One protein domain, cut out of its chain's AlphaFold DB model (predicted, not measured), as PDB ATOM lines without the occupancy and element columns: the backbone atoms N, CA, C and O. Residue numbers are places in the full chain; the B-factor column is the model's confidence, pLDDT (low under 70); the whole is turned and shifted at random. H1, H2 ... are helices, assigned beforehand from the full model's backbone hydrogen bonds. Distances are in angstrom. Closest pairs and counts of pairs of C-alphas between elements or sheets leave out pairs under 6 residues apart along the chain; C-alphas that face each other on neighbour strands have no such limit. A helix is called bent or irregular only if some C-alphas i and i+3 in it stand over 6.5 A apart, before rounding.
ATOM      1  N   LYS A   2      -8.867 -10.804   6.672       63.75
ATOM      2  CA  LYS A   2      -8.988 -11.875   7.699       63.75
ATOM      3  C   LYS A   2      -8.141 -11.679   8.969       63.75
ATOM      4  O   LYS A   2      -8.463 -12.246  10.002       63.75
ATOM      5  N   LEU A   3      -7.078 -10.878   8.871       81.69
ATOM      6  CA  LEU A   3      -6.200 -10.479   9.977       81.69
ATOM      7  C   LEU A   3      -6.428  -9.015  10.411       81.69
ATOM      8  O   LEU A   3      -5.619  -8.474  11.149       81.69
ATOM      9  N   GLY A   4      -7.471  -8.339   9.902       81.81
ATOM     10  CA  GLY A   4      -7.783  -6.934  10.234       81.81
ATOM     11  C   GLY A   4      -6.801  -5.869   9.713       81.81
ATOM     12  O   GLY A   4      -7.068  -4.690   9.848       81.81
ATOM     13  N   GLN A   5      -5.695  -6.259   9.076       85.50
ATOM     14  CA  GLN A   5      -4.613  -5.343   8.666       85.50
ATOM     15  C   GLN A   5      -4.913  -4.455   7.446       85.50
ATOM     16  O   GLN A   5      -4.150  -3.544   7.153       85.50
ATOM     17  N   ILE A   6      -5.968  -4.761   6.689       88.62
ATOM     18  CA  ILE A   6      -6.326  -4.052   5.455       88.62
ATOM     19  C   ILE A   6      -7.845  -3.966   5.428       88.62
ATOM     20  O   ILE A   6      -8.508  -5.016   5.504       88.62
ATOM     21  N   ASP A   7      -8.347  -2.741   5.330       91.81
ATOM     22  CA  ASP A   7      -9.763  -2.435   5.170       91.81
ATOM     23  C   ASP A   7     -10.312  -3.004   3.861       91.81
ATOM     24  O   ASP A   7      -9.596  -3.312   2.907       91.81
ATOM     25  N   ARG A   8     -11.627  -3.189   3.810       88.06
ATOM     26  CA  ARG A   8     -12.268  -3.779   2.634       88.06
ATOM     27  C   ARG A   8     -12.106  -2.904   1.393       88.06
ATOM     28  O   ARG A   8     -11.831  -3.424   0.319       88.06
ATOM     29  N   GLU A   9     -12.223  -1.592   1.556       89.38
ATOM     30  CA  GLU A   9     -12.095  -0.638   0.454       89.38
ATOM     31  C   GLU A   9     -10.678  -0.608  -0.117       89.38
ATOM     32  O   GLU A   9     -10.499  -0.574  -1.330       89.38
ATOM     33  N   THR A  10      -9.660  -0.663   0.743       89.25
ATOM     34  CA  THR A  10      -8.260  -0.692   0.304       89.25
ATOM     35  C   THR A  10      -7.926  -2.015  -0.372       89.25
ATOM     36  O   THR A  10      -7.251  -2.020  -1.397       89.25
ATOM     37  N   PHE A  11      -8.473  -3.130   0.119       90.06
ATOM     38  CA  PHE A  11      -8.357  -4.423  -0.551       90.06
ATOM     39  C   PHE A  11      -9.012  -4.420  -1.938       90.06
ATOM     40  O   PHE A  11      -8.400  -4.865  -2.903       90.06
ATOM     41  N   GLU A  12     -10.236  -3.906  -2.064       87.62
ATOM     42  CA  GLU A  12     -10.937  -3.842  -3.350       87.62
ATOM     43  C   GLU A  12     -10.229  -2.899  -4.338       87.62
ATOM     44  O   GLU A  12     -10.139  -3.229  -5.519       87.62
ATOM     45  N   ARG A  13      -9.641  -1.787  -3.869       87.81
ATOM     46  CA  ARG A  13      -8.804  -0.902  -4.699       87.81
ATOM     47  C   ARG A  13      -7.554  -1.613  -5.220       87.81
ATOM     48  O   ARG A  13      -7.349  -1.612  -6.428       87.81
ATOM     49  N   LEU A  14      -6.796  -2.275  -4.343       87.50
ATOM     50  CA  LEU A  14      -5.583  -3.017  -4.715       87.50
ATOM     51  C   LEU A  14      -5.886  -4.167  -5.678       87.50
ATOM     52  O   LEU A  14      -5.160  -4.381  -6.642       87.50
ATOM     53  N   VAL A  15      -6.980  -4.901  -5.454       86.00
ATOM     54  CA  VAL A  15      -7.399  -5.967  -6.374       86.00
ATOM     55  C   VAL A  15      -7.718  -5.385  -7.745       86.00
ATOM     56  O   VAL A  15      -7.230  -5.897  -8.742       86.00
ATOM     57  N   GLN A  16      -8.495  -4.303  -7.807       85.00
ATOM     58  CA  GLN A  16      -8.846  -3.698  -9.087       85.00
ATOM     59  C   GLN A  16      -7.660  -3.037  -9.802       85.00
ATOM     60  O   GLN A  16      -7.748  -2.859 -11.007       85.00
ATOM     61  N   GLU A  17      -6.622  -2.617  -9.083       84.25
ATOM     62  CA  GLU A  17      -5.382  -2.063  -9.645       84.25
ATOM     63  C   GLU A  17      -4.486  -3.159 -10.228       84.25
ATOM     64  O   GLU A  17      -3.908  -2.983 -11.289       84.25
ATOM     65  N   ILE A  18      -4.432  -4.325  -9.578       82.69
ATOM     66  CA  ILE A  18      -3.643  -5.469 -10.053       82.69
ATOM     67  C   ILE A  18      -4.335  -6.187 -11.218       82.69
ATOM     68  O   ILE A  18      -3.673  -6.685 -12.122       82.69
ATOM     69  N   THR A  19      -5.664  -6.316 -11.177       81.88
ATOM     70  CA  THR A  19      -6.386  -7.137 -12.161       81.88
ATOM     71  C   THR A  19      -6.984  -6.338 -13.309       81.88
ATOM     72  O   THR A  19      -7.267  -6.928 -14.345       81.88
ATOM     73  N   GLY A  20      -7.248  -5.040 -13.134       82.56
ATOM     74  CA  GLY A  20      -8.053  -4.262 -14.076       82.56
ATOM     75  C   GLY A  20      -7.374  -2.989 -14.574       82.56
ATOM     76  O   GLY A  20      -6.633  -2.331 -13.853       82.56
ATOM     77  N   GLY A  21      -7.701  -2.599 -15.799       82.31
ATOM     78  CA  GLY A  21      -7.197  -1.414 -16.473       82.31
ATOM     79  C   GLY A  21      -6.055  -1.681 -17.452       82.31
ATOM     80  O   GLY A  21      -5.484  -0.712 -17.935       82.31
ATOM     81  N   HIS A  22      -5.727  -2.924 -17.778       86.38
ATOM     82  CA  HIS A  22      -4.742  -3.238 -18.814       86.38
ATOM     83  C   HIS A  22      -5.263  -4.380 -19.682       86.38
ATOM     84  O   HIS A  22      -6.006  -5.226 -19.178       86.38
ATOM     85  N   VAL A  23      -4.930  -4.397 -20.971       86.62
ATOM     86  CA  VAL A  23      -5.422  -5.405 -21.924       86.62
ATOM     87  C   VAL A  23      -4.816  -6.779 -21.590       86.62
ATOM     88  O   VAL A  23      -5.543  -7.778 -21.567       86.62
ATOM     89  N   GLY A  24      -3.558  -6.828 -21.145       85.31
ATOM     90  CA  GLY A  24      -2.850  -8.028 -20.698       85.31
ATOM     91  C   GLY A  24      -3.414  -8.654 -19.417       85.31
ATOM     92  O   GLY A  24      -3.389  -9.876 -19.259       85.31
ATOM     93  N   THR A  25      -4.015  -7.871 -18.514       84.44
ATOM     94  CA  THR A  25      -4.590  -8.382 -17.251       84.44
ATOM     95  C   THR A  25      -6.077  -8.730 -17.347       84.44
ATOM     96  O   THR A  25      -6.644  -9.270 -16.393       84.44
ATOM     97  N   THR A  26      -6.717  -8.498 -18.500       82.50
ATOM     98  CA  THR A  26      -8.157  -8.757 -18.714       82.50
ATOM     99  C   THR A  26      -8.573 -10.192 -18.397       82.50
ATOM    100  O   THR A  26      -9.671 -10.417 -17.892       82.50
ATOM    101  N   HIS A  27      -7.684 -11.167 -18.608       82.69
ATOM    102  CA  HIS A  27      -7.930 -12.584 -18.329       82.69
ATOM    103  C   HIS A  27      -8.131 -12.904 -16.832       82.69
ATOM    104  O   HIS A  27      -8.675 -13.958 -16.488       82.69
ATOM    105  N   LEU A  28      -7.706 -12.011 -15.930       84.38
ATOM    106  CA  LEU A  28      -7.856 -12.160 -14.477       84.38
ATOM    107  C   LEU A  28      -9.216 -11.660 -13.974       84.38
ATOM    108  O   LEU A  28      -9.670 -12.066 -12.897       84.38
ATOM    109  N   VAL A  29      -9.888 -10.807 -14.750       84.19
ATOM    110  CA  VAL A  29     -11.211 -10.275 -14.431       84.19
ATOM    111  C   VAL A  29     -12.268 -11.147 -15.099       84.19
ATOM    112  O   VAL A  29     -12.229 -11.449 -16.285       84.19
ATOM    113  N   LYS A  30     -13.258 -11.583 -14.320       87.88
ATOM    114  CA  LYS A  30     -14.389 -12.327 -14.878       87.88
ATOM    115  C   LYS A  30     -15.330 -11.359 -15.590       87.88
ATOM    116  O   LYS A  30     -16.047 -10.615 -14.925       87.88
ATOM    117  N   GLY A  31     -15.368 -11.440 -16.917       85.19
ATOM    118  CA  GLY A  31     -16.200 -10.591 -17.772       85.19
ATOM    119  C   GLY A  31     -15.433  -9.389 -18.322       85.19
ATOM    120  O   GLY A  31     -14.212  -9.341 -18.238       85.19
ATOM    121  N   LEU A  32     -16.154  -8.425 -18.900       83.81
ATOM    122  CA  LEU A  32     -15.544  -7.214 -19.450       83.81
ATOM    123  C   LEU A  32     -14.977  -6.336 -18.330       83.81
ATOM    124  O   LEU A  32     -15.684  -5.987 -17.378       83.81
ATOM    125  N   ASP A  33     -13.713  -5.952 -18.464       89.94
ATOM    126  CA  ASP A  33     -13.055  -5.072 -17.513       89.94
ATOM    127  C   ASP A  33     -13.586  -3.639 -17.637       89.94
ATOM    128  O   ASP A  33     -13.323  -2.912 -18.594       89.94
ATOM    129  N   ARG A  34     -14.359  -3.222 -16.632       89.88
ATOM    130  CA  ARG A  34     -15.006  -1.907 -16.600       89.88
ATOM    131  C   ARG A  34     -14.005  -0.759 -16.533       89.88
ATOM    132  O   ARG A  34     -14.299   0.292 -17.087       89.88
ATOM    133  N   LYS A  35     -12.844  -0.941 -15.897       88.94
ATOM    134  CA  LYS A  35     -11.824   0.116 -15.817       88.94
ATOM    135  C   LYS A  35     -11.112   0.294 -17.150       88.94
ATOM    136  O   LYS A  35     -10.902   1.428 -17.572       88.94
ATOM    137  N   LEU A  36     -10.812  -0.814 -17.827       90.94
ATOM    138  CA  LEU A  36     -10.299  -0.781 -19.193       90.94
ATOM    139  C   LEU A  36     -11.307  -0.112 -20.136       90.94
ATOM    140  O   LEU A  36     -10.949   0.805 -20.863       90.94
ATOM    141  N   LEU A  37     -12.587  -0.488 -20.056       91.12
ATOM    142  CA  LEU A  37     -13.646   0.139 -20.850       91.12
ATOM    143  C   LEU A  37     -13.830   1.627 -20.543       91.12
ATOM    144  O   LEU A  37     -14.089   2.404 -21.453       91.12
ATOM    145  N   GLU A  38     -13.719   2.045 -19.281       92.06
ATOM    146  CA  GLU A  38     -13.744   3.464 -18.922       92.06
ATOM    147  C   GLU A  38     -12.567   4.228 -19.530       92.06
ATOM    148  O   GLU A  38     -12.756   5.362 -19.956       92.06
ATOM    149  N   ARG A  39     -11.383   3.612 -19.604       90.19
ATOM    150  CA  ARG A  39     -10.200   4.198 -20.239       90.19
ATOM    151  C   ARG A  39     -10.377   4.347 -21.749       90.19
ATOM    152  O   ARG A  39     -10.249   5.450 -22.271       90.19
ATOM    153  N   VAL A  40     -10.819   3.276 -22.408       92.44
ATOM    154  CA  VAL A  40     -11.197   3.292 -23.831       92.44
ATOM    155  C   VAL A  40     -12.271   4.351 -24.088       92.44
ATOM    156  O   VAL A  40     -12.178   5.127 -25.032       92.44
ATOM    157  N   ARG A  41     -13.278   4.452 -23.211       93.75
ATOM    158  CA  ARG A  41     -14.349   5.453 -23.315       93.75
ATOM    159  C   ARG A  41     -13.858   6.888 -23.097       93.75
ATOM    160  O   ARG A  41     -14.478   7.809 -23.621       93.75
ATOM    161  N   ARG A  42     -12.788   7.092 -22.324       93.31
ATOM    162  CA  ARG A  42     -12.106   8.390 -22.185       93.31
ATOM    163  C   ARG A  42     -11.217   8.719 -23.391       93.31
ATOM    164  O   ARG A  42     -10.752   9.848 -23.472       93.31
ATOM    165  N   GLY A  43     -11.033   7.782 -24.325       88.56
ATOM    166  CA  GLY A  43     -10.178   7.959 -25.500       88.56
ATOM    167  C   GLY A  43      -8.687   7.836 -25.191       88.56
ATOM    168  O   GLY A  43      -7.869   8.285 -25.984       88.56
ATOM    169  N   GLU A  44      -8.325   7.267 -24.040       85.25
ATOM    170  CA  GLU A  44      -6.936   6.933 -23.717       85.25
ATOM    171  C   GLU A  44      -6.524   5.685 -24.518       85.25
ATOM    172  O   GLU A  44      -7.226   4.667 -24.486       85.25
ATOM    173  N   ASP A  45      -5.394   5.770 -25.225       85.44
ATOM    174  CA  ASP A  45      -4.825   4.650 -25.975       85.44
ATOM    175  C   ASP A  45      -4.361   3.552 -25.007       85.44
ATOM    176  O   ASP A  45      -3.451   3.731 -24.198       85.44
ATOM    177  N   VAL A  46      -5.059   2.420 -25.051       83.81
ATOM    178  CA  VAL A  46      -4.833   1.249 -24.194       83.81
ATOM    179  C   VAL A  46      -3.876   0.236 -24.810       83.81
ATOM    180  O   VAL A  46      -3.453  -0.666 -24.095       83.81
ATOM    181  N   MET A  47      -3.545   0.371 -26.096       78.31
ATOM    182  CA  MET A  47      -2.671  -0.564 -26.812       78.31
ATOM    183  C   MET A  47      -1.220  -0.070 -26.855       78.31
ATOM    184  O   MET A  47      -0.309  -0.888 -26.820       78.31
ATOM    185  N   ALA A  48      -0.989   1.248 -26.853       73.50
ATOM    186  CA  ALA A  48       0.363   1.820 -26.889       73.50
ATOM    187  C   ALA A  48       1.220   1.533 -25.638       73.50
ATOM    188  O   ALA A  48       2.444   1.588 -25.703       73.50
ATOM    189  N   GLY A  49       0.592   1.243 -24.492       63.88
ATOM    190  CA  GLY A  49       1.309   0.953 -23.245       63.88
ATOM    191  C   GLY A  49       1.861  -0.473 -23.146       63.88
ATOM    192  O   GLY A  49       2.799  -0.701 -22.394       63.88
ATOM    193  N   GLU A  50       1.307  -1.424 -23.902       61.25
ATOM    194  CA  GLU A  50       1.702  -2.838 -23.811       61.25
ATOM    195  C   GLU A  50       2.905  -3.171 -24.687       61.25
ATOM    196  O   GLU A  50       3.736  -3.988 -24.304       61.25
ATOM    197  N   THR A  51       3.058  -2.486 -25.821       54.84
ATOM    198  CA  THR A  51       4.222  -2.663 -26.696       54.84
ATOM    199  C   THR A  51       5.504  -2.126 -26.060       54.84
ATOM    200  O   THR A  51       6.543  -2.761 -26.185       54.84
ATOM    201  N   GLN A  52       5.440  -1.037 -25.283       52.47
ATOM    202  CA  GLN A  52       6.626  -0.480 -24.615       52.47
ATOM    203  C   GLN A  52       7.135  -1.322 -23.433       52.47
ATOM    204  O   GLN A  52       8.337  -1.341 -23.182       52.47
ATOM    205  N   GLU A  53       6.263  -2.031 -22.707       50.94
ATOM    206  CA  GLU A  53       6.701  -2.897 -21.598       50.94
ATOM    207  C   GLU A  53       7.188  -4.282 -22.077       50.94
ATOM    208  O   GLU A  53       7.978  -4.926 -21.381       50.94
ATOM    209  N   GLU A  54       6.785  -4.727 -23.274       48.84
ATOM    210  CA  GLU A  54       7.280  -5.967 -23.890       48.84
ATOM    211  C   GLU A  54       8.534  -5.756 -24.768       48.84
ATOM    212  O   GLU A  54       9.375  -6.656 -24.841       48.84
ATOM    213  N   GLU A  55       8.748  -4.571 -25.353       46.62
ATOM    214  CA  GLU A  55       9.950  -4.262 -26.153       46.62
ATOM    215  C   GLU A  55      11.235  -4.176 -25.305       46.62
ATOM    216  O   GLU A  55      12.266  -4.724 -25.699       46.62
ATOM    217  N   ASP A  56      11.168  -3.668 -24.069       41.19
ATOM    218  CA  ASP A  56      12.337  -3.553 -23.171       41.19
ATOM    219  C   ASP A  56      12.883  -4.913 -22.660       41.19
ATOM    220  O   ASP A  56      13.896  -4.974 -21.953       41.19
TER     221      ASP A  56
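What this domain is: This is residues 2 to 56 of the 437 residues of the protein "RED_N domain-containing protein" of Ampelomyces quisqualis (UniProt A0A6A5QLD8). The longest helix, H1, leads out of a small body as an arm: residues 2 to 14, of which 8 to 14 belong to H1, stick out, while the end of H1, the looping link of residues 20 to 33 and the short helix H2 lie in the body. A second, shorter arm sticks out with residues 51 to 56, of which 51 to 55 belong to H3, and the three helices are strung out one after another, not bundled. The printed part has 55 residues with three named helices, in the order H1, H2, H3, and no named strand; the class is all helix. The whole is loose, with a radius of gyration of the C-alphas of 13.6 A, and the C-alphas span 39 by 28 by 18 A along their three main axes.

Where its parts are: H1, residues 8 to 19, begins with C-alpha 8 at (-12.268, -3.779, 2.634) and measures 16.3 A from first to last C-alpha; along it z falls, and C-alpha 19 is at (-6.386, -7.137, -12.161). H2, residues 34 to 42, measures 12.1 A, and y rises along it while z falls. H3, residues 48 to 55, measures 11.4 A, and x rises along it while y falls; C-alpha 55 is at (9.950, -4.262, -26.153).

How they stand to each other: H1 touches no helix. H1 and H2 are only just apart, with their closest C-alphas 8.3 A from each other. H1 and H3 are apart. H2 and H3 are apart too, though they follow each other in the chain. Every O i to N i+4 pair is within hydrogen-bond range in H1 and H2, and 2 of 4 such pairs are in H3. None of the three helices is bent or irregular.

The domain as a whole: The C-alphas of Gly 4 and Glu 55, the two farthest apart, are 40.6 A from each other, and those of Lys 2 and Asp 56, the first and last printed, are 38.4 A apart. Without the two stretches that stand free, residues 2 to 14 and 51 to 56, the body has 36 residues, spans 23 by 18 by 14 A and has a radius of gyration of 9.1 A. The link from H1 to H2 is long, with 14 residues, 20 to 33, whose C-alphas lie 2 to 13 A from the mean of the C-alphas. The link from H2 to H3 is tight, with 5 residues. The printed part has no cut. The mean pLDDT of the printed part is 81.1; residue 2 and residues 49 to 56 are under 70, and H3 has a mean of 57.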